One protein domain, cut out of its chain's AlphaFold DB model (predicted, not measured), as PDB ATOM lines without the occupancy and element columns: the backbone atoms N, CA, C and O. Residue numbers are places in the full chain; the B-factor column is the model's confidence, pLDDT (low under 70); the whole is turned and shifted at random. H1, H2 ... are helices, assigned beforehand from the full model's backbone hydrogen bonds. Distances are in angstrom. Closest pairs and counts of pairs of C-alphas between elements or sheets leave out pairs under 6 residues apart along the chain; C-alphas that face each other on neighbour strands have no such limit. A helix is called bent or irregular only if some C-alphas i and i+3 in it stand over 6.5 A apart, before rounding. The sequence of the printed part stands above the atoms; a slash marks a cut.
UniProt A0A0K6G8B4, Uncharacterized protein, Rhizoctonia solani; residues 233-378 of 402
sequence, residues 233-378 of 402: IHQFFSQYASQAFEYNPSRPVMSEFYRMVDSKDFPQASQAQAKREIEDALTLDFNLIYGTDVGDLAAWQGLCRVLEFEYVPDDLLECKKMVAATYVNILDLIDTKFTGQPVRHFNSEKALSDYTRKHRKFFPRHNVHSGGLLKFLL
ATOM      1  N   ILE A 233      27.515 -43.645  56.533       92.44
ATOM      2  CA  ILE A 233      26.226 -43.101  56.081       92.44
ATOM      3  C   ILE A 233      25.063 -43.752  56.844       92.44
ATOM      4  O   ILE A 233      24.163 -43.056  57.316       92.44
ATOM      5  N   HIS A 234      25.079 -45.080  57.012       90.44
ATOM      6  CA  HIS A 234      24.041 -45.773  57.777       90.44
ATOM      7  C   HIS A 234      24.063 -45.353  59.256       90.44
ATOM      8  O   HIS A 234      23.016 -45.067  59.840       90.44
ATOM      9  N   GLN A 235      25.257 -45.240  59.847       91.44
ATOM     10  CA  GLN A 235      25.427 -44.743  61.211       91.44
ATOM     11  C   GLN A 235      24.891 -43.316  61.369       91.44
ATOM     12  O   GLN A 235      24.195 -43.048  62.346       91.44
ATOM     13  N   PHE A 236      25.159 -42.421  60.416       92.62
ATOM     14  CA  PHE A 236      24.613 -41.066  60.407       92.62
ATOM     15  C   PHE A 236      23.078 -41.078  60.453       92.62
ATOM     16  O   PHE A 236      22.487 -40.526  61.379       92.62
ATOM     17  N   PHE A 237      22.417 -41.771  59.520       90.94
ATOM     18  CA  PHE A 237      20.951 -41.788  59.472       90.94
ATOM     19  C   PHE A 237      20.309 -42.485  60.678       90.94
ATOM     20  O   PHE A 237      19.214 -42.102  61.093       90.94
ATOM     21  N   SER A 238      20.992 -43.462  61.283       89.56
ATOM     22  CA  SER A 238      20.494 -44.176  62.467       89.56
ATOM     23  C   SER A 238      20.247 -43.257  63.671       89.56
ATOM     24  O   SER A 238      19.363 -43.532  64.483       89.56
ATOM     25  N   GLN A 239      20.953 -42.123  63.757       88.75
ATOM     26  CA  GLN A 239      20.791 -41.139  64.835       88.75
ATOM     27  C   GLN A 239      19.406 -40.477  64.818       88.75
ATOM     28  O   GLN A 239      18.897 -40.053  65.856       88.75
ATOM     29  N   TYR A 240      18.767 -40.447  63.648       86.25
ATOM     30  CA  TYR A 240      17.471 -39.815  63.415       86.25
ATOM     31  C   TYR A 240      16.306 -40.820  63.437       86.25
ATOM     32  O   TYR A 240      15.147 -40.424  63.315       86.25
ATOM     33  N   ALA A 241      16.573 -42.110  63.674       82.75
ATOM     34  CA  ALA A 241      15.530 -43.138  63.780       82.75
ATOM     35  C   ALA A 241      14.533 -42.850  64.922       82.75
ATOM     36  O   ALA A 241      13.343 -43.140  64.810       82.75
ATOM     37  N   SER A 242      14.998 -42.212  66.003       75.44
ATOM     38  CA  SER A 242      14.157 -41.774  67.129       75.44
ATOM     39  C   SER A 242      13.154 -40.671  66.759       75.44
ATOM     40  O   SER A 242      12.170 -40.479  67.468       75.44
ATOM     41  N   GLN A 243      13.366 -39.985  65.634       73.94
ATOM     42  CA  GLN A 243      12.509 -38.922  65.096       73.94
ATOM     43  C   GLN A 243      11.560 -39.454  64.006       73.94
ATOM     44  O   GLN A 243      11.096 -38.698  63.159       73.94
ATOM     45  N   ALA A 244      11.293 -40.768  64.006       76.62
ATOM     46  CA  ALA A 244      10.460 -41.466  63.023       76.62
ATOM     47  C   ALA A 244      10.938 -41.336  61.560       76.62
ATOM     48  O   ALA A 244      10.162 -41.552  60.627       76.62
ATOM     49  N   PHE A 245      12.218 -41.020  61.339       85.94
ATOM     50  CA  PHE A 245      12.810 -41.040  60.007       85.94
ATOM     51  C   PHE A 245      13.282 -42.457  59.646       85.94
ATOM     52  O   PHE A 245      14.240 -42.972  60.218       85.94
ATOM     53  N   GLU A 246      12.624 -43.081  58.667       87.69
ATOM     54  CA  GLU A 246      12.978 -44.418  58.175       87.69
ATOM     55  C   GLU A 246      13.930 -44.332  56.973       87.69
ATOM     56  O   GLU A 246      13.509 -44.121  55.834       87.69
ATOM     57  N   TYR A 247      15.235 -44.470  57.211       89.31
ATOM     58  CA  TYR A 247      16.247 -44.452  56.149       89.31
ATOM     59  C   TYR A 247      16.103 -45.637  55.184       89.31
ATOM     60  O   TYR A 247      16.081 -46.791  55.605       89.31
ATOM     61  N   ASN A 248      16.060 -45.351  53.880       88.38
ATOM     62  CA  ASN A 248      16.045 -46.361  52.828       88.38
ATOM     63  C   ASN A 248      17.414 -46.428  52.114       88.38
ATOM     64  O   ASN A 248      17.678 -45.590  51.247       88.38
ATOM     65  N   PRO A 249      18.252 -47.449  52.390       85.88
ATOM     66  CA  PRO A 249      19.599 -47.563  51.823       85.88
ATOM     67  C   PRO A 249      19.626 -47.886  50.322       85.88
ATOM     68  O   PRO A 249      20.681 -47.830  49.704       85.88
ATOM     69  N   SER A 250      18.489 -48.235  49.710       85.50
ATOM     70  CA  SER A 250      18.397 -48.463  48.261       85.50
ATOM     71  C   SER A 250      18.145 -47.178  47.463       85.50
ATOM     72  O   SER A 250      18.013 -47.235  46.240       85.50
ATOM     73  N   ARG A 251      18.036 -46.019  48.127       88.25
ATOM     74  CA  ARG A 251      17.887 -44.708  47.482       88.25
ATOM     75  C   ARG A 251      19.205 -43.928  47.540       88.25
ATOM     76  O   ARG A 251      19.980 -44.140  48.466       88.25
ATOM     77  N   PRO A 252      19.440 -42.995  46.596       90.81
ATOM     78  CA  PRO A 252      20.609 -42.123  46.635       90.81
ATOM     79  C   PRO A 252      20.729 -41.389  47.973       90.81
ATOM     80  O   PRO A 252      19.754 -40.778  48.426       90.81
ATOM     81  N   VAL A 253      21.924 -41.386  48.559       92.19
ATOM     82  CA  VAL A 253      22.198 -40.853  49.903       92.19
ATOM     83  C   VAL A 253      21.674 -39.427  50.096       92.19
ATOM     84  O   VAL A 253      20.952 -39.140  51.053       92.19
ATOM     85  N   MET A 254      21.938 -38.537  49.137       90.94
ATOM     86  CA  MET A 254      21.497 -37.143  49.234       90.94
ATOM     87  C   MET A 254      19.981 -36.990  49.116       90.94
ATOM     88  O   MET A 254      19.421 -36.052  49.672       90.94
ATOM     89  N   SER A 255      19.291 -37.917  48.446       90.69
ATOM     90  CA  SER A 255      17.822 -37.891  48.392       90.69
ATOM     91  C   SER A 255      17.206 -38.192  49.757       90.69
ATOM     92  O   SER A 255      16.209 -37.572  50.128       90.69
ATOM     93  N   GLU A 256      17.799 -39.120  50.511       91.00
ATOM     94  CA  GLU A 256      17.380 -39.417  51.883       91.00
ATOM     95  C   GLU A 256      17.753 -38.273  52.830       91.00
ATOM     96  O   GLU A 256      16.922 -37.864  53.638       91.00
ATOM     97  N   PHE A 257      18.944 -37.685  52.668       90.62
ATOM     98  CA  PHE A 257      19.358 -36.511  53.437       90.62
ATOM     99  C   PHE A 257      18.383 -35.342  53.255       90.62
ATOM    100  O   PHE A 257      17.917 -34.782  54.245       90.62
ATOM    101  N   TYR A 258      17.994 -35.019  52.016       88.81
ATOM    102  CA  TYR A 258      17.003 -33.968  51.762       88.81
ATOM    103  C   TYR A 258      15.637 -34.297  52.357       88.81
ATOM    104  O   TYR A 258      15.048 -33.454  53.022       88.81
ATOM    105  N   ARG A 259      15.165 -35.545  52.229       90.06
ATOM    106  CA  ARG A 259      13.904 -35.967  52.859       90.06
ATOM    107  C   ARG A 259      13.928 -35.783  54.380       90.06
ATOM    108  O   ARG A 259      12.894 -35.477  54.965       90.06
ATOM    109  N   MET A 260      15.085 -35.994  55.006       89.12
ATOM    110  CA  MET A 260      15.272 -35.815  56.442       89.12
ATOM    111  C   MET A 260      15.199 -34.336  56.835       89.12
ATOM    112  O   MET A 260      14.389 -33.979  57.688       89.12
ATOM    113  N   VAL A 261      15.991 -33.470  56.191       86.88
ATOM    114  CA  VAL A 261      16.068 -32.039  56.551       86.88
ATOM    115  C   VAL A 261      14.838 -31.227  56.132       86.88
ATOM    116  O   VAL A 261      14.581 -30.183  56.729       86.88
ATOM    117  N   ASP A 262      14.071 -31.714  55.152       85.81
ATOM    118  CA  ASP A 262      12.800 -31.123  54.703       85.81
ATOM    119  C   ASP A 262      11.605 -31.521  55.577       85.81
ATOM    120  O   ASP A 262      10.497 -30.998  55.405       85.81
ATOM    121  N   SER A 263      11.790 -32.478  56.490       83.31
ATOM    122  CA  SER A 263      10.724 -32.870  57.405       83.31
ATOM    123  C   SER A 263      10.378 -31.706  58.337       83.31
ATOM    124  O   SER A 263      11.241 -30.952  58.783       83.31
ATOM    125  N   LYS A 264       9.085 -31.542  58.640       76.31
ATOM    126  CA  LYS A 264       8.598 -30.437  59.488       76.31
ATOM    127  C   LYS A 264       9.169 -30.479  60.905       76.31
ATOM    128  O   LYS A 264       9.202 -29.452  61.574       76.31
ATOM    129  N   ASP A 265       9.594 -31.660  61.330       80.38
ATOM    130  CA  ASP A 265      10.114 -31.930  62.662       80.38
ATOM    131  C   ASP A 265      11.635 -31.719  62.745       80.38
ATOM    132  O   ASP A 265      12.192 -31.739  63.842       80.38
ATOM    133  N   PHE A 266      12.316 -31.473  61.615       81.62
ATOM    134  CA  PHE A 266      13.759 -31.260  61.598       81.62
ATOM    135  C   PHE A 266      14.123 -29.819  62.000       81.62
ATOM    136  O   PHE A 266      13.782 -28.867  61.287       81.62
ATOM    137  N   PRO A 267      14.862 -29.607  63.103       82.62
ATOM    138  CA  PRO A 267      15.192 -28.261  63.552       82.62
ATOM    139  C   PRO A 267      16.144 -27.559  62.579       82.62
ATOM    140  O   PRO A 267      17.244 -28.044  62.308       82.62
ATOM    141  N   GLN A 268      15.782 -26.354  62.123       77.88
ATOM    142  CA  GLN A 268      16.641 -25.552  61.241       77.88
ATOM    143  C   GLN A 268      18.027 -25.286  61.859       77.88
ATOM    144  O   GLN A 268      19.037 -25.326  61.160       77.88
ATOM    145  N   ALA A 269      18.088 -25.090  63.182       75.50
ATOM    146  CA  ALA A 269      19.337 -24.913  63.925       75.50
ATOM    147  C   ALA A 269      20.292 -26.120  63.816       75.50
ATOM    148  O   ALA A 269      21.506 -25.952  63.916       75.50
ATOM    149  N   SER A 270      19.760 -27.321  63.564       82.44
ATOM    150  CA  SER A 270      20.536 -28.558  63.434       82.44
ATOM    151  C   SER A 270      20.991 -28.841  61.999       82.44
ATOM    152  O   SER A 270      21.870 -29.676  61.801       82.44
ATOM    153  N   GLN A 271      20.462 -28.140  60.984       81.44
ATOM    154  CA  GLN A 271      20.771 -28.415  59.568       81.44
ATOM    155  C   GLN A 271      22.255 -28.247  59.238       81.44
ATOM    156  O   GLN A 271      22.824 -29.063  58.518       81.44
ATOM    157  N   ALA A 272      22.905 -27.216  59.787       77.88
ATOM    158  CA  ALA A 272      24.333 -26.992  59.565       77.88
ATOM    159  C   ALA A 272      25.196 -28.112  60.169       77.88
ATOM    160  O   ALA A 272      26.205 -28.495  59.580       77.88
ATOM    161  N   GLN A 273      24.797 -28.649  61.325       83.12
ATOM    162  CA  GLN A 273      25.497 -29.763  61.958       83.12
ATOM    163  C   GLN A 273      25.291 -31.059  61.169       83.12
ATOM    164  O   GLN A 273      26.272 -31.699  60.805       83.12
ATOM    165  N   ALA A 274      24.045 -31.374  60.813       86.69
ATOM    166  CA  ALA A 274      23.721 -32.556  60.023       86.69
ATOM    167  C   ALA A 274      24.404 -32.546  58.647       86.69
ATOM    168  O   ALA A 274      24.838 -33.594  58.182       86.69
ATOM    169  N   LYS A 275      24.556 -31.369  58.017       84.75
ATOM    170  CA  LYS A 275      25.332 -31.201  56.777       84.75
ATOM    171  C   LYS A 275      26.797 -31.605  56.960       84.75
ATOM    172  O   LYS A 275      27.319 -32.351  56.144       84.75
ATOM    173  N   ARG A 276      27.452 -31.137  58.027       84.06
ATOM    174  CA  ARG A 276      28.852 -31.502  58.303       84.06
ATOM    175  C   ARG A 276      29.001 -32.999  58.554       84.06
ATOM    176  O   ARG A 276      29.879 -33.632  57.989       84.06
ATOM    177  N   GLU A 277      28.102 -33.568  59.349       88.19
ATOM    178  CA  GLU A 277      28.139 -34.991  59.690       88.19
ATOM    179  C   GLU A 277      27.891 -35.898  58.477       88.19
ATOM    180  O   GLU A 277      28.576 -36.910  58.338       88.19
ATOM    181  N   ILE A 278      26.965 -35.544  57.571       92.56
ATOM    182  CA  ILE A 278      26.787 -36.321  56.336       92.56
ATOM    183  C   ILE A 278      27.994 -36.167  55.404       92.56
ATOM    184  O   ILE A 278      28.403 -37.142  54.787       92.56
ATOM    185  N   GLU A 279      28.602 -34.980  55.315       89.38
ATOM    186  CA  GLU A 279      29.822 -34.752  54.525       89.38
ATOM    187  C   GLU A 279      31.002 -35.595  55.035       89.38
ATOM    188  O   GLU A 279      31.728 -36.195  54.233       89.38
ATOM    189  N   ASP A 280      31.158 -35.699  56.357       89.81
ATOM    190  CA  ASP A 280      32.136 -36.584  56.993       89.81
ATOM    191  C   ASP A 280      31.822 -38.053  56.691       89.81
ATOM    192  O   ASP A 280      32.699 -38.792  56.241       89.81
ATOM    193  N   ALA A 281      30.564 -38.471  56.854       93.25
ATOM    194  CA  ALA A 281      30.134 -39.839  56.584       93.25
ATOM    195  C   ALA A 281      30.374 -40.255  55.122       93.25
ATOM    196  O   ALA A 281      30.893 -41.340  54.869       93.25
ATOM    197  N   LEU A 282      30.061 -39.378  54.163       94.19
ATOM    198  CA  LEU A 282      30.316 -39.583  52.734       94.19
ATOM    199  C   LEU A 282      31.811 -39.751  52.441       94.19
ATOM    200  O   LEU A 282      32.202 -40.620  51.661       94.19
ATOM    201  N   THR A 283      32.649 -38.929  53.071       91.25
ATOM    202  CA  THR A 283      34.105 -38.972  52.885       91.25
ATOM    203  C   THR A 283      34.704 -40.245  53.482       91.25
ATOM    204  O   THR A 283      35.521 -40.910  52.843       91.25
ATOM    205  N   LEU A 284      34.271 -40.619  54.687       90.81
ATOM    206  CA  LEU A 284      34.702 -41.845  55.355       90.81
ATOM    207  C   LEU A 284      34.261 -43.096  54.589       90.81
ATOM    208  O   LEU A 284      35.066 -44.011  54.423       90.81
ATOM    209  N   ASP A 285      33.035 -43.124  54.066       92.69
ATOM    210  CA  ASP A 285      32.555 -44.249  53.263       92.69
ATOM    211  C   ASP A 285      33.286 -44.352  51.927       92.69
ATOM    212  O   ASP A 285      33.653 -45.455  51.531       92.69
ATOM    213  N   PHE A 286      33.589 -43.233  51.263       92.81
ATOM    214  CA  PHE A 286      34.440 -43.268  50.075       92.81
ATOM    215  C   PHE A 286      35.785 -43.940  50.376       92.81
ATOM    216  O   PHE A 286      36.191 -44.865  49.672       92.81
ATOM    217  N   ASN A 287      36.459 -43.503  51.440       90.12
ATOM    218  CA  ASN A 287      37.753 -44.043  51.841       90.12
ATOM    219  C   ASN A 287      37.672 -45.525  52.227       90.12
ATOM    220  O   ASN A 287      38.581 -46.287  51.913       90.12
ATOM    221  N   LEU A 288      36.595 -45.936  52.899       89.81
ATOM    222  CA  LEU A 288      36.358 -47.330  53.266       89.81
ATOM    223  C   LEU A 288      36.162 -48.213  52.027       89.81
ATOM    224  O   LEU A 288      36.652 -49.338  51.984       89.81
ATOM    225  N   ILE A 289      35.439 -47.707  51.026       88.94
ATOM    226  CA  ILE A 289      35.084 -48.454  49.816       88.94
ATOM    227  C   ILE A 289      36.263 -48.534  48.837       88.94
ATOM    228  O   ILE A 289      36.470 -49.580  48.218       88.94
ATOM    229  N   TYR A 290      36.988 -47.431  48.652       88.81
ATOM    230  CA  TYR A 290      37.962 -47.274  47.566       88.81
ATOM    231  C   TYR A 290      39.407 -47.121  48.038       88.81
ATOM    232  O   TYR A 290      40.307 -47.213  47.212       88.81
ATOM    233  N   GLY A 291      39.644 -46.917  49.334       85.38
ATOM    234  CA  GLY A 291      40.972 -46.693  49.896       85.38
ATOM    235  C   GLY A 291      41.398 -45.223  49.913       85.38
ATOM    236  O   GLY A 291      40.726 -44.328  49.394       85.38
ATOM    237  N   THR A 292      42.542 -44.970  50.549       81.69
ATOM    238  CA  THR A 292      43.100 -43.622  50.761       81.69
ATOM    239  C   THR A 292      44.492 -43.429  50.163       81.69
ATOM    240  O   THR A 292      44.852 -42.288  49.860       81.69
ATOM    241  N   ASP A 293      45.258 -44.508  49.981       76.94
ATOM    242  CA  ASP A 293      46.675 -44.479  49.607       76.94
ATOM    243  C   ASP A 293      46.897 -44.371  48.092       76.94
ATOM    244  O   ASP A 293      46.609 -45.288  47.329       76.94
ATOM    245  N   VAL A 294      47.491 -43.257  47.655       77.00
ATOM    246  CA  VAL A 294      47.813 -42.982  46.243       77.00
ATOM    247  C   VAL A 294      48.864 -43.918  45.648       77.00
ATOM    248  O   VAL A 294      48.987 -43.958  44.420       77.00
ATOM    249  N   GLY A 295      49.623 -44.628  46.485       74.50
ATOM    250  CA  GLY A 295      50.582 -45.655  46.090       74.50
ATOM    251  C   GLY A 295      49.971 -47.047  45.914       74.50
ATOM    252  O   GLY A 295      50.636 -47.926  45.366       74.50
ATOM    253  N   ASP A 296      48.720 -47.256  46.330       81.62
ATOM    254  CA  ASP A 296      48.083 -48.572  46.310       81.62
ATOM    255  C   ASP A 296      47.476 -48.887  44.936       81.62
ATOM    256  O   ASP A 296      46.347 -48.506  44.614       81.62
ATOM    257  N   LEU A 297      48.222 -49.633  44.116       84.81
ATOM    258  CA  LEU A 297      47.760 -50.105  42.810       84.81
ATOM    259  C   LEU A 297      46.428 -50.867  42.894       84.81
ATOM    260  O   LEU A 297      45.580 -50.686  42.022       84.81
ATOM    261  N   ALA A 298      46.204 -51.679  43.930       89.44
ATOM    262  CA  ALA A 298      44.979 -52.467  44.046       89.44
ATOM    263  C   ALA A 298      43.752 -51.564  44.246       89.44
ATOM    264  O   ALA A 298      42.695 -51.819  43.658       89.44
ATOM    265  N   ALA A 299      43.901 -50.475  45.003       88.88
ATOM    266  CA  ALA A 299      42.868 -49.459  45.180       88.88
ATOM    267  C   ALA A 299      42.527 -48.753  43.851       88.88
ATOM    268  O   ALA A 299      41.356 -48.640  43.473       88.88
ATOM    269  N   TRP A 300      43.547 -48.368  43.077       87.94
ATOM    270  CA  TRP A 300      43.368 -47.770  41.748       87.94
ATOM    271  C   TRP A 300      42.716 -48.721  40.740       87.94
ATOM    272  O   TRP A 300      41.809 -48.320  40.008       87.94
ATOM    273  N   GLN A 301      43.122 -49.989  40.727       91.31
ATOM    274  CA  GLN A 301      42.495 -51.025  39.909       91.31
ATOM    275  C   GLN A 301      41.039 -51.268  40.333       91.31
ATOM    276  O   GLN A 301      40.167 -51.464  39.486       91.31
ATOM    277  N   GLY A 302      40.751 -51.207  41.636       91.38
ATOM    278  CA  GLY A 302      39.397 -51.246  42.184       91.38
ATOM    279  C   GLY A 302      38.522 -50.111  41.651       91.38
ATOM    280  O   GLY A 302      37.418 -50.371  41.168       91.38
ATOM    281  N   LEU A 303      39.029 -48.875  41.657       90.44
ATOM    282  CA  LEU A 303      38.350 -47.728  41.046       90.44
ATOM    283  C   LEU A 303      38.128 -47.930  39.545       90.44
ATOM    284  O   LEU A 303      37.016 -47.714  39.070       90.44
ATOM    285  N   CYS A 304      39.135 -48.407  38.810       89.94
ATOM    286  CA  CYS A 304      39.016 -48.681  37.374       89.94
ATOM    287  C   CYS A 304      37.894 -49.682  37.053       89.94
ATOM    288  O   CYS A 304      37.152 -49.485  36.094       89.94
ATOM    289  N   ARG A 305      37.733 -50.726  37.879       91.31
ATOM    290  CA  ARG A 305      36.657 -51.724  37.730       91.31
ATOM    291  C   ARG A 305      35.276 -51.132  37.988       91.31
ATOM    292  O   ARG A 305      34.334 -51.465  37.281       91.31
ATOM    293  N   VAL A 306      35.144 -50.277  39.000       91.38
ATOM    294  CA  VAL A 306      33.851 -49.659  39.350       91.38
ATOM    295  C   VAL A 306      33.459 -48.557  38.367       91.38
ATOM    296  O   VAL A 306      32.277 -48.343  38.128       91.38
ATOM    297  N   LEU A 307      34.447 -47.901  37.764       90.00
ATOM    298  CA  LEU A 307      34.274 -46.976  36.644       90.00
ATOM    299  C   LEU A 307      34.089 -47.699  35.294       90.00
ATOM    300  O   LEU A 307      34.069 -47.035  34.261       90.00
ATOM    301  N   GLU A 308      33.990 -49.033  35.298       90.50
ATOM    302  CA  GLU A 308      33.687 -49.876  34.132       90.50
ATOM    303  C   GLU A 308      34.572 -49.597  32.904       90.50
ATOM    304  O   GLU A 308      34.105 -49.577  31.764       90.50
ATOM    305  N   PHE A 309      35.876 -49.381  33.113       86.94
ATOM    306  CA  PHE A 309      36.809 -49.303  31.988       86.94
ATOM    307  C   PHE A 309      36.938 -50.654  31.267       86.94
ATOM    308  O   PHE A 309      36.894 -51.713  31.892       86.94
ATOM    309  N   GLU A 310      37.158 -50.609  29.948       86.44
ATOM    310  CA  GLU A 310      37.291 -51.805  29.096       86.44
ATOM    311  C   GLU A 310      38.459 -52.711  29.506       86.44
ATOM    312  O   GLU A 310      38.403 -53.927  29.331       86.44
ATOM    313  N   TYR A 311      39.515 -52.119  30.064       90.56
ATOM    314  CA  TYR A 311      40.648 -52.832  30.630       90.56
ATOM    315  C   TYR A 311      41.104 -52.159  31.926       90.56
ATOM    316  O   TYR A 311      40.856 -50.976  32.164       90.56
ATOM    317  N   VAL A 312      41.779 -52.937  32.768       92.50
ATOM    318  CA  VAL A 312      42.362 -52.476  34.029       92.50
ATOM    319  C   VAL A 312      43.879 -52.584  33.889       92.50
ATOM    320  O   VAL A 312      44.363 -53.705  33.735       92.50
ATOM    321  N   PRO A 313      44.626 -51.466  33.898       86.19
ATOM    322  CA  PRO A 313      46.078 -51.506  33.785       86.19
ATOM    323  C   PRO A 313      46.749 -52.203  34.973       86.19
ATOM    324  O   PRO A 313      46.270 -52.132  36.107       86.19
ATOM    325  N   ASP A 314      47.919 -52.790  34.725       90.75
ATOM    326  CA  ASP A 314      48.829 -53.296  35.766       90.75
ATOM    327  C   ASP A 314      49.861 -52.240  36.209       90.75
ATOM    328  O   ASP A 314      50.716 -52.506  37.053       90.75
ATOM    329  N   ASP A 315      49.774 -51.028  35.651       84.19
ATOM    330  CA  ASP A 315      50.622 -49.887  35.983       84.19
ATOM    331  C   ASP A 315      49.845 -48.804  36.747       84.19
ATOM    332  O   ASP A 315      48.745 -48.381  36.368       84.19
ATOM    333  N   LEU A 316      50.451 -48.324  37.835       77.69
ATOM    334  CA  LEU A 316      49.855 -47.336  38.733       77.69
ATOM    335  C   LEU A 316      49.629 -45.991  38.037       77.69
ATOM    336  O   LEU A 316      48.593 -45.351  38.232       77.69
ATOM    337  N   LEU A 317      50.600 -45.550  37.237       77.00
ATOM    338  CA  LEU A 317      50.539 -44.261  36.560       77.00
ATOM    339  C   LEU A 317      49.454 -44.265  35.478       77.00
ATOM    340  O   LEU A 317      48.740 -43.275  35.311       77.00
ATOM    341  N   GLU A 318      49.297 -45.376  34.764       81.06
ATOM    342  CA  GLU A 318      48.224 -45.555  33.793       81.06
ATOM    343  C   GLU A 318      46.840 -45.535  34.455       81.06
ATOM    344  O   GLU A 318      45.971 -44.780  34.012       81.06
ATOM    345  N   CYS A 319      46.657 -46.246  35.575       81.25
ATOM    346  CA  CYS A 319      45.394 -46.208  36.319       81.25
ATOM    347  C   CYS A 319      45.041 -44.780  36.761       81.25
ATOM    348  O   CYS A 319      43.921 -44.312  36.543       81.25
ATOM    349  N   LYS A 320      46.013 -44.048  37.327       80.00
ATOM    350  CA  LYS A 320      45.836 -42.644  37.733       80.00
ATOM    351  C   LYS A 320      45.396 -41.766  36.566       80.00
ATOM    352  O   LYS A 320      44.459 -40.982  36.710       80.00
ATOM    353  N   LYS A 321      46.039 -41.906  35.401       80.75
ATOM    354  CA  LYS A 321      45.701 -41.140  34.190       80.75
ATOM    355  C   LYS A 321      44.287 -41.436  33.704       80.75
ATOM    356  O   LYS A 321      43.548 -40.496  33.413       80.75
ATOM    357  N   MET A 322      43.898 -42.709  33.648       83.31
ATOM    358  CA  MET A 322      42.555 -43.111  33.221       83.31
ATOM    359  C   MET A 322      41.484 -42.534  34.146       83.31
ATOM    360  O   MET A 322      40.536 -41.904  33.680       83.31
ATOM    361  N   VAL A 323      41.666 -42.672  35.461       84.38
ATOM    362  CA  VAL A 323      40.736 -42.120  36.454       84.38
ATOM    363  C   VAL A 323      40.691 -40.589  36.377       84.38
ATOM    364  O   VAL A 323      39.606 -40.007  36.349       84.38
ATOM    365  N   ALA A 324      41.835 -39.910  36.256       79.81
ATOM    366  CA  ALA A 324      41.897 -38.451  36.130       79.81
ATOM    367  C   ALA A 324      41.190 -37.921  34.865       79.81
ATOM    368  O   ALA A 324      40.586 -36.848  34.902       79.81
ATOM    369  N   ALA A 325      41.205 -38.685  33.769       79.50
ATOM    370  CA  ALA A 325      40.513 -38.344  32.526       79.50
ATOM    371  C   ALA A 325      38.987 -38.557  32.587       79.50
ATOM    372  O   ALA A 325      38.271 -38.207  31.644       79.50
ATOM    373  N   THR A 326      38.459 -39.109  33.686       84.81
ATOM    374  CA  THR A 326      37.014 -39.261  33.873       84.81
ATOM    375  C   THR A 326      36.378 -38.088  34.602       84.81
ATOM    376  O   THR A 326      36.960 -37.444  35.483       84.81
ATOM    377  N   TYR A 327      35.126 -37.841  34.224       89.00
ATOM    378  CA  TYR A 327      34.221 -36.927  34.898       89.00
ATOM    379  C   TYR A 327      33.039 -37.744  35.396       89.00
ATOM    380  O   TYR A 327      32.202 -38.171  34.603       89.00
ATOM    381  N   VAL A 328      32.992 -37.973  36.701       92.56
ATOM    382  CA  VAL A 328      31.913 -38.669  37.409       92.56
ATOM    383  C   VAL A 328      31.550 -37.861  38.648       92.56
ATOM    384  O   VAL A 328      32.378 -37.107  39.163       92.56
ATOM    385  N   ASN A 329      30.314 -37.983  39.127       94.12
ATOM    386  CA  ASN A 329      29.947 -37.406  40.414       94.12
ATOM    387  C   ASN A 329      30.317 -38.399  41.528       94.12
ATOM    388  O   ASN A 329      29.932 -39.565  41.475       94.12
ATOM    389  N   ILE A 330      31.073 -37.946  42.530       93.62
ATOM    390  CA  ILE A 330      31.591 -38.816  43.600       93.62
ATOM    391  C   ILE A 330      30.454 -39.405  44.448       93.62
ATOM    392  O   ILE A 330      30.555 -40.546  44.887       93.62
ATOM    393  N   LEU A 331      29.343 -38.683  44.631       93.12
ATOM    394  CA  LEU A 331      28.183 -39.223  45.345       93.12
ATOM    395  C   LEU A 331      27.524 -40.360  44.567       93.12
ATOM    396  O   LEU A 331      27.159 -41.359  45.170       93.12
ATOM    397  N   ASP A 332      27.452 -40.259  43.236       92.94
ATOM    398  CA  ASP A 332      26.952 -41.356  42.398       92.94
ATOM    399  C   ASP A 332      27.868 -42.584  42.485       92.94
ATOM    400  O   ASP A 332      27.399 -43.720  42.483       92.94
ATOM    401  N   LEU A 333      29.180 -42.362  42.598       92.88
ATOM    402  CA  LEU A 333      30.162 -43.430  42.767       92.88
ATOM    403  C   LEU A 333      30.025 -44.132  44.130       92.88
ATOM    404  O   LEU A 333      30.202 -45.345  44.219       92.88
ATOM    405  N   ILE A 334      29.683 -43.398  45.189       92.50
ATOM    406  CA  ILE A 334      29.349 -43.973  46.500       92.50
ATOM    407  C   ILE A 334      28.016 -44.735  46.405       92.50
ATOM    408  O   ILE A 334      27.958 -45.920  46.738       92.50
ATOM    409  N   ASP A 335      26.973 -44.101  45.858       91.06
ATOM    410  CA  ASP A 335      25.633 -44.676  45.677       91.06
ATOM    411  C   ASP A 335      25.649 -45.956  44.825       91.06
ATOM    412  O   ASP A 335      24.830 -46.850  45.043       91.06
ATOM    413  N   THR A 336      26.591 -46.096  43.886       88.56
ATOM    414  CA  THR A 336      26.769 -47.299  43.049       88.56
ATOM    415  C   THR A 336      26.912 -48.562  43.900       88.56
ATOM    416  O   THR A 336      26.339 -49.601  43.574       88.56
ATOM    417  N   LYS A 337      27.616 -48.489  45.039       84.38
ATOM    418  CA  LYS A 337      27.794 -49.645  45.933       84.38
ATOM    419  C   LYS A 337      26.519 -50.055  46.661       84.38
ATOM    420  O   LYS A 337      26.352 -51.235  46.952       84.38
ATOM    421  N   PHE A 338      25.626 -49.108  46.929       81.06
ATOM    422  CA  PHE A 338      24.384 -49.351  47.664       81.06
ATOM    423  C   PHE A 338      23.211 -49.688  46.737       81.06
ATOM    424  O   PHE A 338      22.364 -50.518  47.060       81.06
ATOM    425  N   THR A 339      23.170 -49.056  45.565       82.00
ATOM    426  CA  THR A 339      22.073 -49.179  44.594       82.00
ATOM    427  C   THR A 339      22.340 -50.217  43.504       82.00
ATOM    428  O   THR A 339      21.402 -50.662  42.842       82.00
ATOM    429  N   GLY A 340      23.607 -50.591  43.292       82.25
ATOM    430  CA  GLY A 340      24.043 -51.465  42.202       82.25
ATOM    431  C   GLY A 340      23.911 -50.842  40.808       82.25
ATOM    432  O   GLY A 340      24.079 -51.549  39.819       82.25
ATOM    433  N   GLN A 341      23.568 -49.554  40.713       84.25
ATOM    434  CA  GLN A 341      23.464 -48.849  39.438       84.25
ATOM    435  C   GLN A 341      24.845 -48.367  38.992       84.25
ATOM    436  O   GLN A 341      25.565 -47.822  39.828       84.25
ATOM    437  N   PRO A 342      25.207 -48.512  37.708       87.25
ATOM    438  CA  PRO A 342      26.489 -48.037  37.210       87.25
ATOM    439  C   PRO A 342      26.589 -46.514  37.328       87.25
ATOM    440  O   PRO A 342      25.608 -45.779  37.155       87.25
ATOM    441  N   VAL A 343      27.798 -46.030  37.612       91.50
ATOM    442  CA  VAL A 343      28.065 -44.599  37.748       91.50
ATOM    443  C   VAL A 343      27.943 -43.899  36.397       91.50
ATOM    444  O   VAL A 343      28.375 -44.390  35.355       91.50
ATOM    445  N   ARG A 344      27.348 -42.704  36.387       91.44
ATOM    446  CA  ARG A 344      27.217 -41.922  35.159       91.44
ATOM    447  C   ARG A 344      28.538 -41.247  34.802       91.44
ATOM    448  O   ARG A 344      29.035 -40.404  35.547       91.44
ATOM    449  N   HIS A 345      29.028 -41.525  33.600       91.69
ATOM    450  CA  HIS A 345      30.163 -40.817  33.018       91.69
ATOM    451  C   HIS A 345      29.711 -39.576  32.244       91.69
ATOM    452  O   HIS A 345      28.741 -39.606  31.480       91.69
ATOM    453  N   PHE A 346      30.453 -38.485  32.404       90.56
ATOM    454  CA  PHE A 346      30.263 -37.239  31.671       90.56
ATOM    455  C   PHE A 346      31.410 -37.012  30.684       90.56
ATOM    456  O   PHE A 346      32.550 -37.419  30.912       90.56
ATOM    457  N   ASN A 347      31.109 -36.327  29.580       88.50
ATOM    458  CA  ASN A 347      32.092 -36.035  28.533       88.50
ATOM    459  C   ASN A 347      32.972 -34.813  28.851       88.50
ATOM    460  O   ASN A 347      33.961 -34.580  28.159       88.50
ATOM    461  N   SER A 348      32.616 -34.026  29.872       88.06
ATOM    462  CA  SER A 348      33.335 -32.811  30.260       88.06
ATOM    463  C   SER A 348      33.097 -32.416  31.714       88.06
ATOM    464  O   SER A 348      32.081 -32.779  32.316       88.06
ATOM    465  N   GLU A 349      34.006 -31.597  32.252       87.31
ATOM    466  CA  GLU A 349      33.864 -31.001  33.589       87.31
ATOM    467  C   GLU A 349      32.611 -30.116  33.670       87.31
ATOM    468  O   GLU A 349      31.892 -30.139  34.667       87.31
ATOM    469  N   LYS A 350      32.285 -29.402  32.586       89.25
ATOM    470  CA  LYS A 350      31.060 -28.600  32.485       89.25
ATOM    471  C   LYS A 350      29.791 -29.448  32.583       89.25
ATOM    472  O   LYS A 350      28.896 -29.101  33.342       89.25
ATOM    473  N   ALA A 351      29.726 -30.576  31.873       92.06
ATOM    474  CA  ALA A 351      28.569 -31.469  31.947       92.06
ATOM    475  C   ALA A 351      28.394 -32.069  33.354       92.06
ATOM    476  O   ALA A 351      27.268 -32.174  33.844       92.06
ATOM    477  N   LEU A 352      29.504 -32.412  34.018       93.44
ATOM    478  CA  LEU A 352      29.502 -32.842  35.416       93.44
ATOM    479  C   LEU A 352      29.022 -31.725  36.355       93.44
ATOM    480  O   LEU A 352      28.197 -31.982  37.230       93.44
ATOM    481  N   SER A 353      29.506 -30.495  36.177       90.00
ATOM    482  CA  SER A 353      29.081 -29.322  36.950       90.00
ATOM    483  C   SER A 353      27.579 -29.058  36.802       90.00
ATOM    484  O   SER A 353      26.869 -28.987  37.808       90.00
ATOM    485  N   ASP A 354      27.066 -29.006  35.569       90.56
ATOM    486  CA  ASP A 354      25.645 -28.775  35.291       90.56
ATOM    487  C   ASP A 354      24.768 -29.863  35.926       90.56
ATOM    488  O   ASP A 354      23.765 -29.561  36.578       90.56
ATOM    489  N   TYR A 355      25.175 -31.133  35.804       94.12
ATOM    490  CA  TYR A 355      24.503 -32.251  36.466       94.12
ATOM    491  C   TYR A 355      24.512 -32.098  37.989       94.12
ATOM    492  O   TYR A 355      23.467 -32.224  38.630       94.12
ATOM    493  N   THR A 356      25.678 -31.804  38.558       89.62
ATOM    494  CA  THR A 356      25.884 -31.708  40.002       89.62
ATOM    495  C   THR A 356      25.033 -30.594  40.602       89.62
ATOM    496  O   THR A 356      24.311 -30.827  41.569       89.62
ATOM    497  N   ARG A 357      25.030 -29.411  39.977       87.31
ATOM    498  CA  ARG A 357      24.222 -28.259  40.395       87.31
ATOM    499  C   ARG A 357      22.727 -28.528  40.253       87.31
ATOM    500  O   ARG A 357      21.970 -28.224  41.173       87.31
ATOM    501  N   LYS A 358      22.301 -29.134  39.137       88.56
ATOM    502  CA  LYS A 358      20.889 -29.470  38.892       88.56
ATOM    503  C   LYS A 358      20.331 -30.415  39.959       88.56
ATOM    504  O   LYS A 358      19.226 -30.186  40.441       88.56
ATOM    505  N   HIS A 359      21.085 -31.447  40.336       85.38
ATOM    506  CA  HIS A 359      20.640 -32.464  41.302       85.38
ATOM    507  C   HIS A 359      21.097 -32.175  42.738       85.38
ATOM    508  O   HIS A 359      20.828 -32.970  43.633       85.38
ATOM    509  N   ARG A 360      21.795 -31.051  42.956       83.06
ATOM    510  CA  ARG A 360      22.402 -30.644  44.233       83.06
ATOM    511  C   ARG A 360      23.356 -31.688  44.836       83.06
ATOM    512  O   ARG A 360      23.544 -31.749  46.042       83.06
ATOM    513  N   LYS A 361      24.012 -32.490  44.001       89.25
ATOM    514  CA  LYS A 361      24.913 -33.577  44.421       89.25
ATOM    515  C   LYS A 361      26.342 -33.088  44.689       89.25
ATOM    516  O   LYS A 361      27.285 -33.530  44.035       89.25
ATOM    517  N   PHE A 362      26.502 -32.155  45.622       85.75
ATOM    518  CA  PHE A 362      27.808 -31.590  45.961       85.75
ATOM    519  C   PHE A 362      28.582 -32.520  46.893       85.75
ATOM    520  O   PHE A 362      28.101 -32.867  47.968       85.75
ATOM    521  N   PHE A 363      29.779 -32.911  46.469       89.81
ATOM    522  CA  PHE A 363      30.717 -33.623  47.326       89.81
ATOM    523  C   PHE A 363      31.625 -32.600  48.032       89.81
ATOM    524  O   PHE A 363      32.104 -31.689  47.348       89.81
ATOM    525  N   PRO A 364      31.876 -32.723  49.351       83.12
ATOM    526  CA  PRO A 364      32.665 -31.742  50.093       83.12
ATOM    527  C   PRO A 364      34.103 -31.692  49.572       83.12
ATOM    528  O   PRO A 364      34.824 -32.692  49.584       83.12
ATOM    529  N   ARG A 365      34.546 -30.516  49.118       78.12
ATOM    530  CA  ARG A 365      35.891 -30.356  48.551       78.12
ATOM    531  C   ARG A 365      36.966 -30.293  49.635       78.12
ATOM    532  O   ARG A 365      38.107 -30.685  49.387       78.12
ATOM    533  N   HIS A 366      36.633 -29.763  50.811       75.75
ATOM    534  CA  HIS A 366      37.590 -29.474  51.884       75.75
ATOM    535  C   HIS A 366      37.387 -30.319  53.151       75.75
ATOM    536  O   HIS A 366      37.682 -29.868  54.258       75.75
ATOM    537  N   ASN A 367      36.924 -31.566  53.004       77.12
ATOM    538  CA  ASN A 367      36.730 -32.461  54.145       77.12
ATOM    539  C   ASN A 367      38.070 -32.942  54.742       77.12
ATOM    540  O   ASN A 367      38.981 -33.335  54.009       77.12
ATOM    541  N   VAL A 368      38.173 -32.959  56.074       68.25
ATOM    542  CA  VAL A 368      39.385 -33.345  56.822       68.25
ATOM    543  C   VAL A 368      39.767 -34.813  56.645       68.25
ATOM    544  O   VAL A 368      40.935 -35.163  56.763       68.25
ATOM    545  N   HIS A 369      38.794 -35.665  56.334       74.62
ATOM    546  CA  HIS A 369      39.003 -37.084  56.097       74.62
ATOM    547  C   HIS A 369      39.404 -37.379  54.650       74.62
ATOM    548  O   HIS A 369      39.561 -38.543  54.303       74.62
ATOM    549  N   SER A 370      39.564 -36.372  53.785       74.56
ATOM    550  CA  SER A 370      39.800 -36.610  52.359       74.56
ATOM    551  C   SER A 370      41.113 -37.354  52.104       74.56
ATOM    552  O   SER A 370      42.195 -36.772  52.215       74.56
ATOM    553  N   GLY A 371      41.008 -38.625  51.706       72.38
ATOM    554  CA  GLY A 371      42.145 -39.448  51.303       72.38
ATOM    555  C   GLY A 371      42.785 -38.969  49.999       72.38
ATOM    556  O   GLY A 371      42.206 -38.184  49.243       72.38
ATOM    557  N   GLY A 372      43.990 -39.453  49.705       73.06
ATOM    558  CA  GLY A 372      44.716 -39.050  48.504       73.06
ATOM    559  C   GLY A 372      44.001 -39.467  47.214       73.06
ATOM    560  O   GLY A 372      43.885 -38.646  46.309       73.06
ATOM    561  N   LEU A 373      43.423 -40.675  47.159       79.44
ATOM    562  CA  LEU A 373      42.614 -41.148  46.018       79.44
ATOM    563  C   LEU A 373      41.436 -40.223  45.708       79.44
ATOM    564  O   LEU A 373      41.218 -39.839  44.560       79.44
ATOM    565  N   LEU A 374      40.697 -39.830  46.745       81.88
ATOM    566  CA  LEU A 374      39.533 -38.960  46.618       81.88
ATOM    567  C   LEU A 374      39.896 -37.619  45.969       81.88
ATOM    568  O   LEU A 374      39.172 -37.131  45.098       81.88
ATOM    569  N   LYS A 375      41.053 -37.052  46.333       77.56
ATOM    570  CA  LYS A 375      41.531 -35.770  45.793       77.56
ATOM    571  C   LYS A 375      41.713 -35.800  44.268       77.56
ATOM    572  O   LYS A 375      41.495 -34.772  43.627       77.56
ATOM    573  N   PHE A 376      42.012 -36.954  43.663       77.00
ATOM    574  CA  PHE A 376      42.121 -37.097  42.202       77.00
ATOM    575  C   PHE A 376      40.785 -37.071  41.461       77.00
ATOM    576  O   PHE A 376      40.764 -36.801  40.259       77.00
ATOM    577  N   LEU A 377      39.676 -37.352  42.141       83.44
ATOM    578  CA  LEU A 377      38.336 -37.329  41.552       83.44
ATOM    579  C   LEU A 377      37.650 -35.971  41.709       83.44
ATOM    580  O   LEU A 377      36.690 -35.689  40.996       83.44
ATOM    581  N   LEU A 378      38.146 -35.108  42.600       85.00
ATOM    582  CA  LEU A 378      37.587 -33.774  42.802       85.00
ATOM    583  C   LEU A 378      37.724 -32.918  41.531       85.00
ATOM    584  O   LEU A 378      38.767 -32.873  40.873       85.00
TER     585      LEU A 378
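Overview. This is residues 233 to 378 of the 402 residues of an uncharacterized protein of Rhizoctonia solani (UniProt A0A0K6G8B4). One long helix, H3, runs lengthwise through much of an elongated all-helix domain, with H1 and H2 beside it toward one end of the domain and a cluster of the shorter helices H4, H5 and H8 at its last residues. H6 crosses the later part of H3 near the middle of the domain, and H7 sits off to one side, touching no helix. The printed part has 146 residues, with eight named helices, H1 to H8 in chain order, and no named strand. The whole is compact, with a radius of gyration of the C-alphas of 16.1 A, and spans 51 by 28 by 27 A.

Arrangement. Begin with H3, residues 268 to 290, the hub, which touches four helices. Look at its residues 277 to 285 for H1, residues 233 to 238: they touch at a steep tilt of 41 degrees, opposite ways, the closest C-alphas being those of Ile 233 and Ala 281, 5.1 A apart. H2, residues 253 to 261, is close to H3 but not clearly touching, with the C-alphas of Val 261 and Gln 271 closest at 6.7 A. Residues 282 to 289 of H3 touch H6, residues 330 to 339, about perpendicular at 76 degrees, the closest C-alphas being those of Phe 286 and Ile 334 at 6.3 A. With residue 290 alone H3 touches H4, residues 297 to 306; the closest C-alphas, of Tyr 290 and Ala 299, are 5.9 A apart. H5, residues 316 to 324, touches H4 and runs the same way, with the C-alphas of Leu 297 and Leu 316 closest at 5.4 A. H8, residues 372 to 377, touches H5, the C-alphas of Ala 324 and Phe 376 being closest at 6.2 A, and only just touches H3, with 3 pairs of C-alphas within 8 A, the closest being Asn 287 and Leu 374 at 7.5 A. H7, residues 349 to 359, is apart from H3 and H6. Every O i to N i+4 pair is within hydrogen-bond range in H1, H2, H4, H5 and H7; in H3 it is 17 of 19, in H6 4 of 6, and in H8 0 of 2, beside 3 of 3 O i to N i+3 pairs.

Along the chain. Find C-alpha 268 at (16.641, -25.552, 61.241); from there H3 runs 33.4 A to C-alpha 290 at (37.962, -47.274, 47.566). H3 is irregular, but only just: C-alphas 269 and 272 are 6.9 A apart. H7 measures 15.4 A, H4 14.3 A and H6 14.1 A; H2 is 12.6 A, H5 12.2 A, H8 9.6 A and H1 8.6 A. H8 ends at C-alpha 377, (38.336, -37.329, 41.552).

Size, cuts and confidence. The two C-alphas farthest apart, those of Lys 264 and Asp 314, are 52.0 A apart. The printed part has no cut. The links H1 to H2 and H7 to H8 are long, and H5 to H6 is tight. Residues 327 to 328 pair antiparallel with residues 345 to 346. The mean pLDDT of the printed part is 86.0, and residue 368 is under 70.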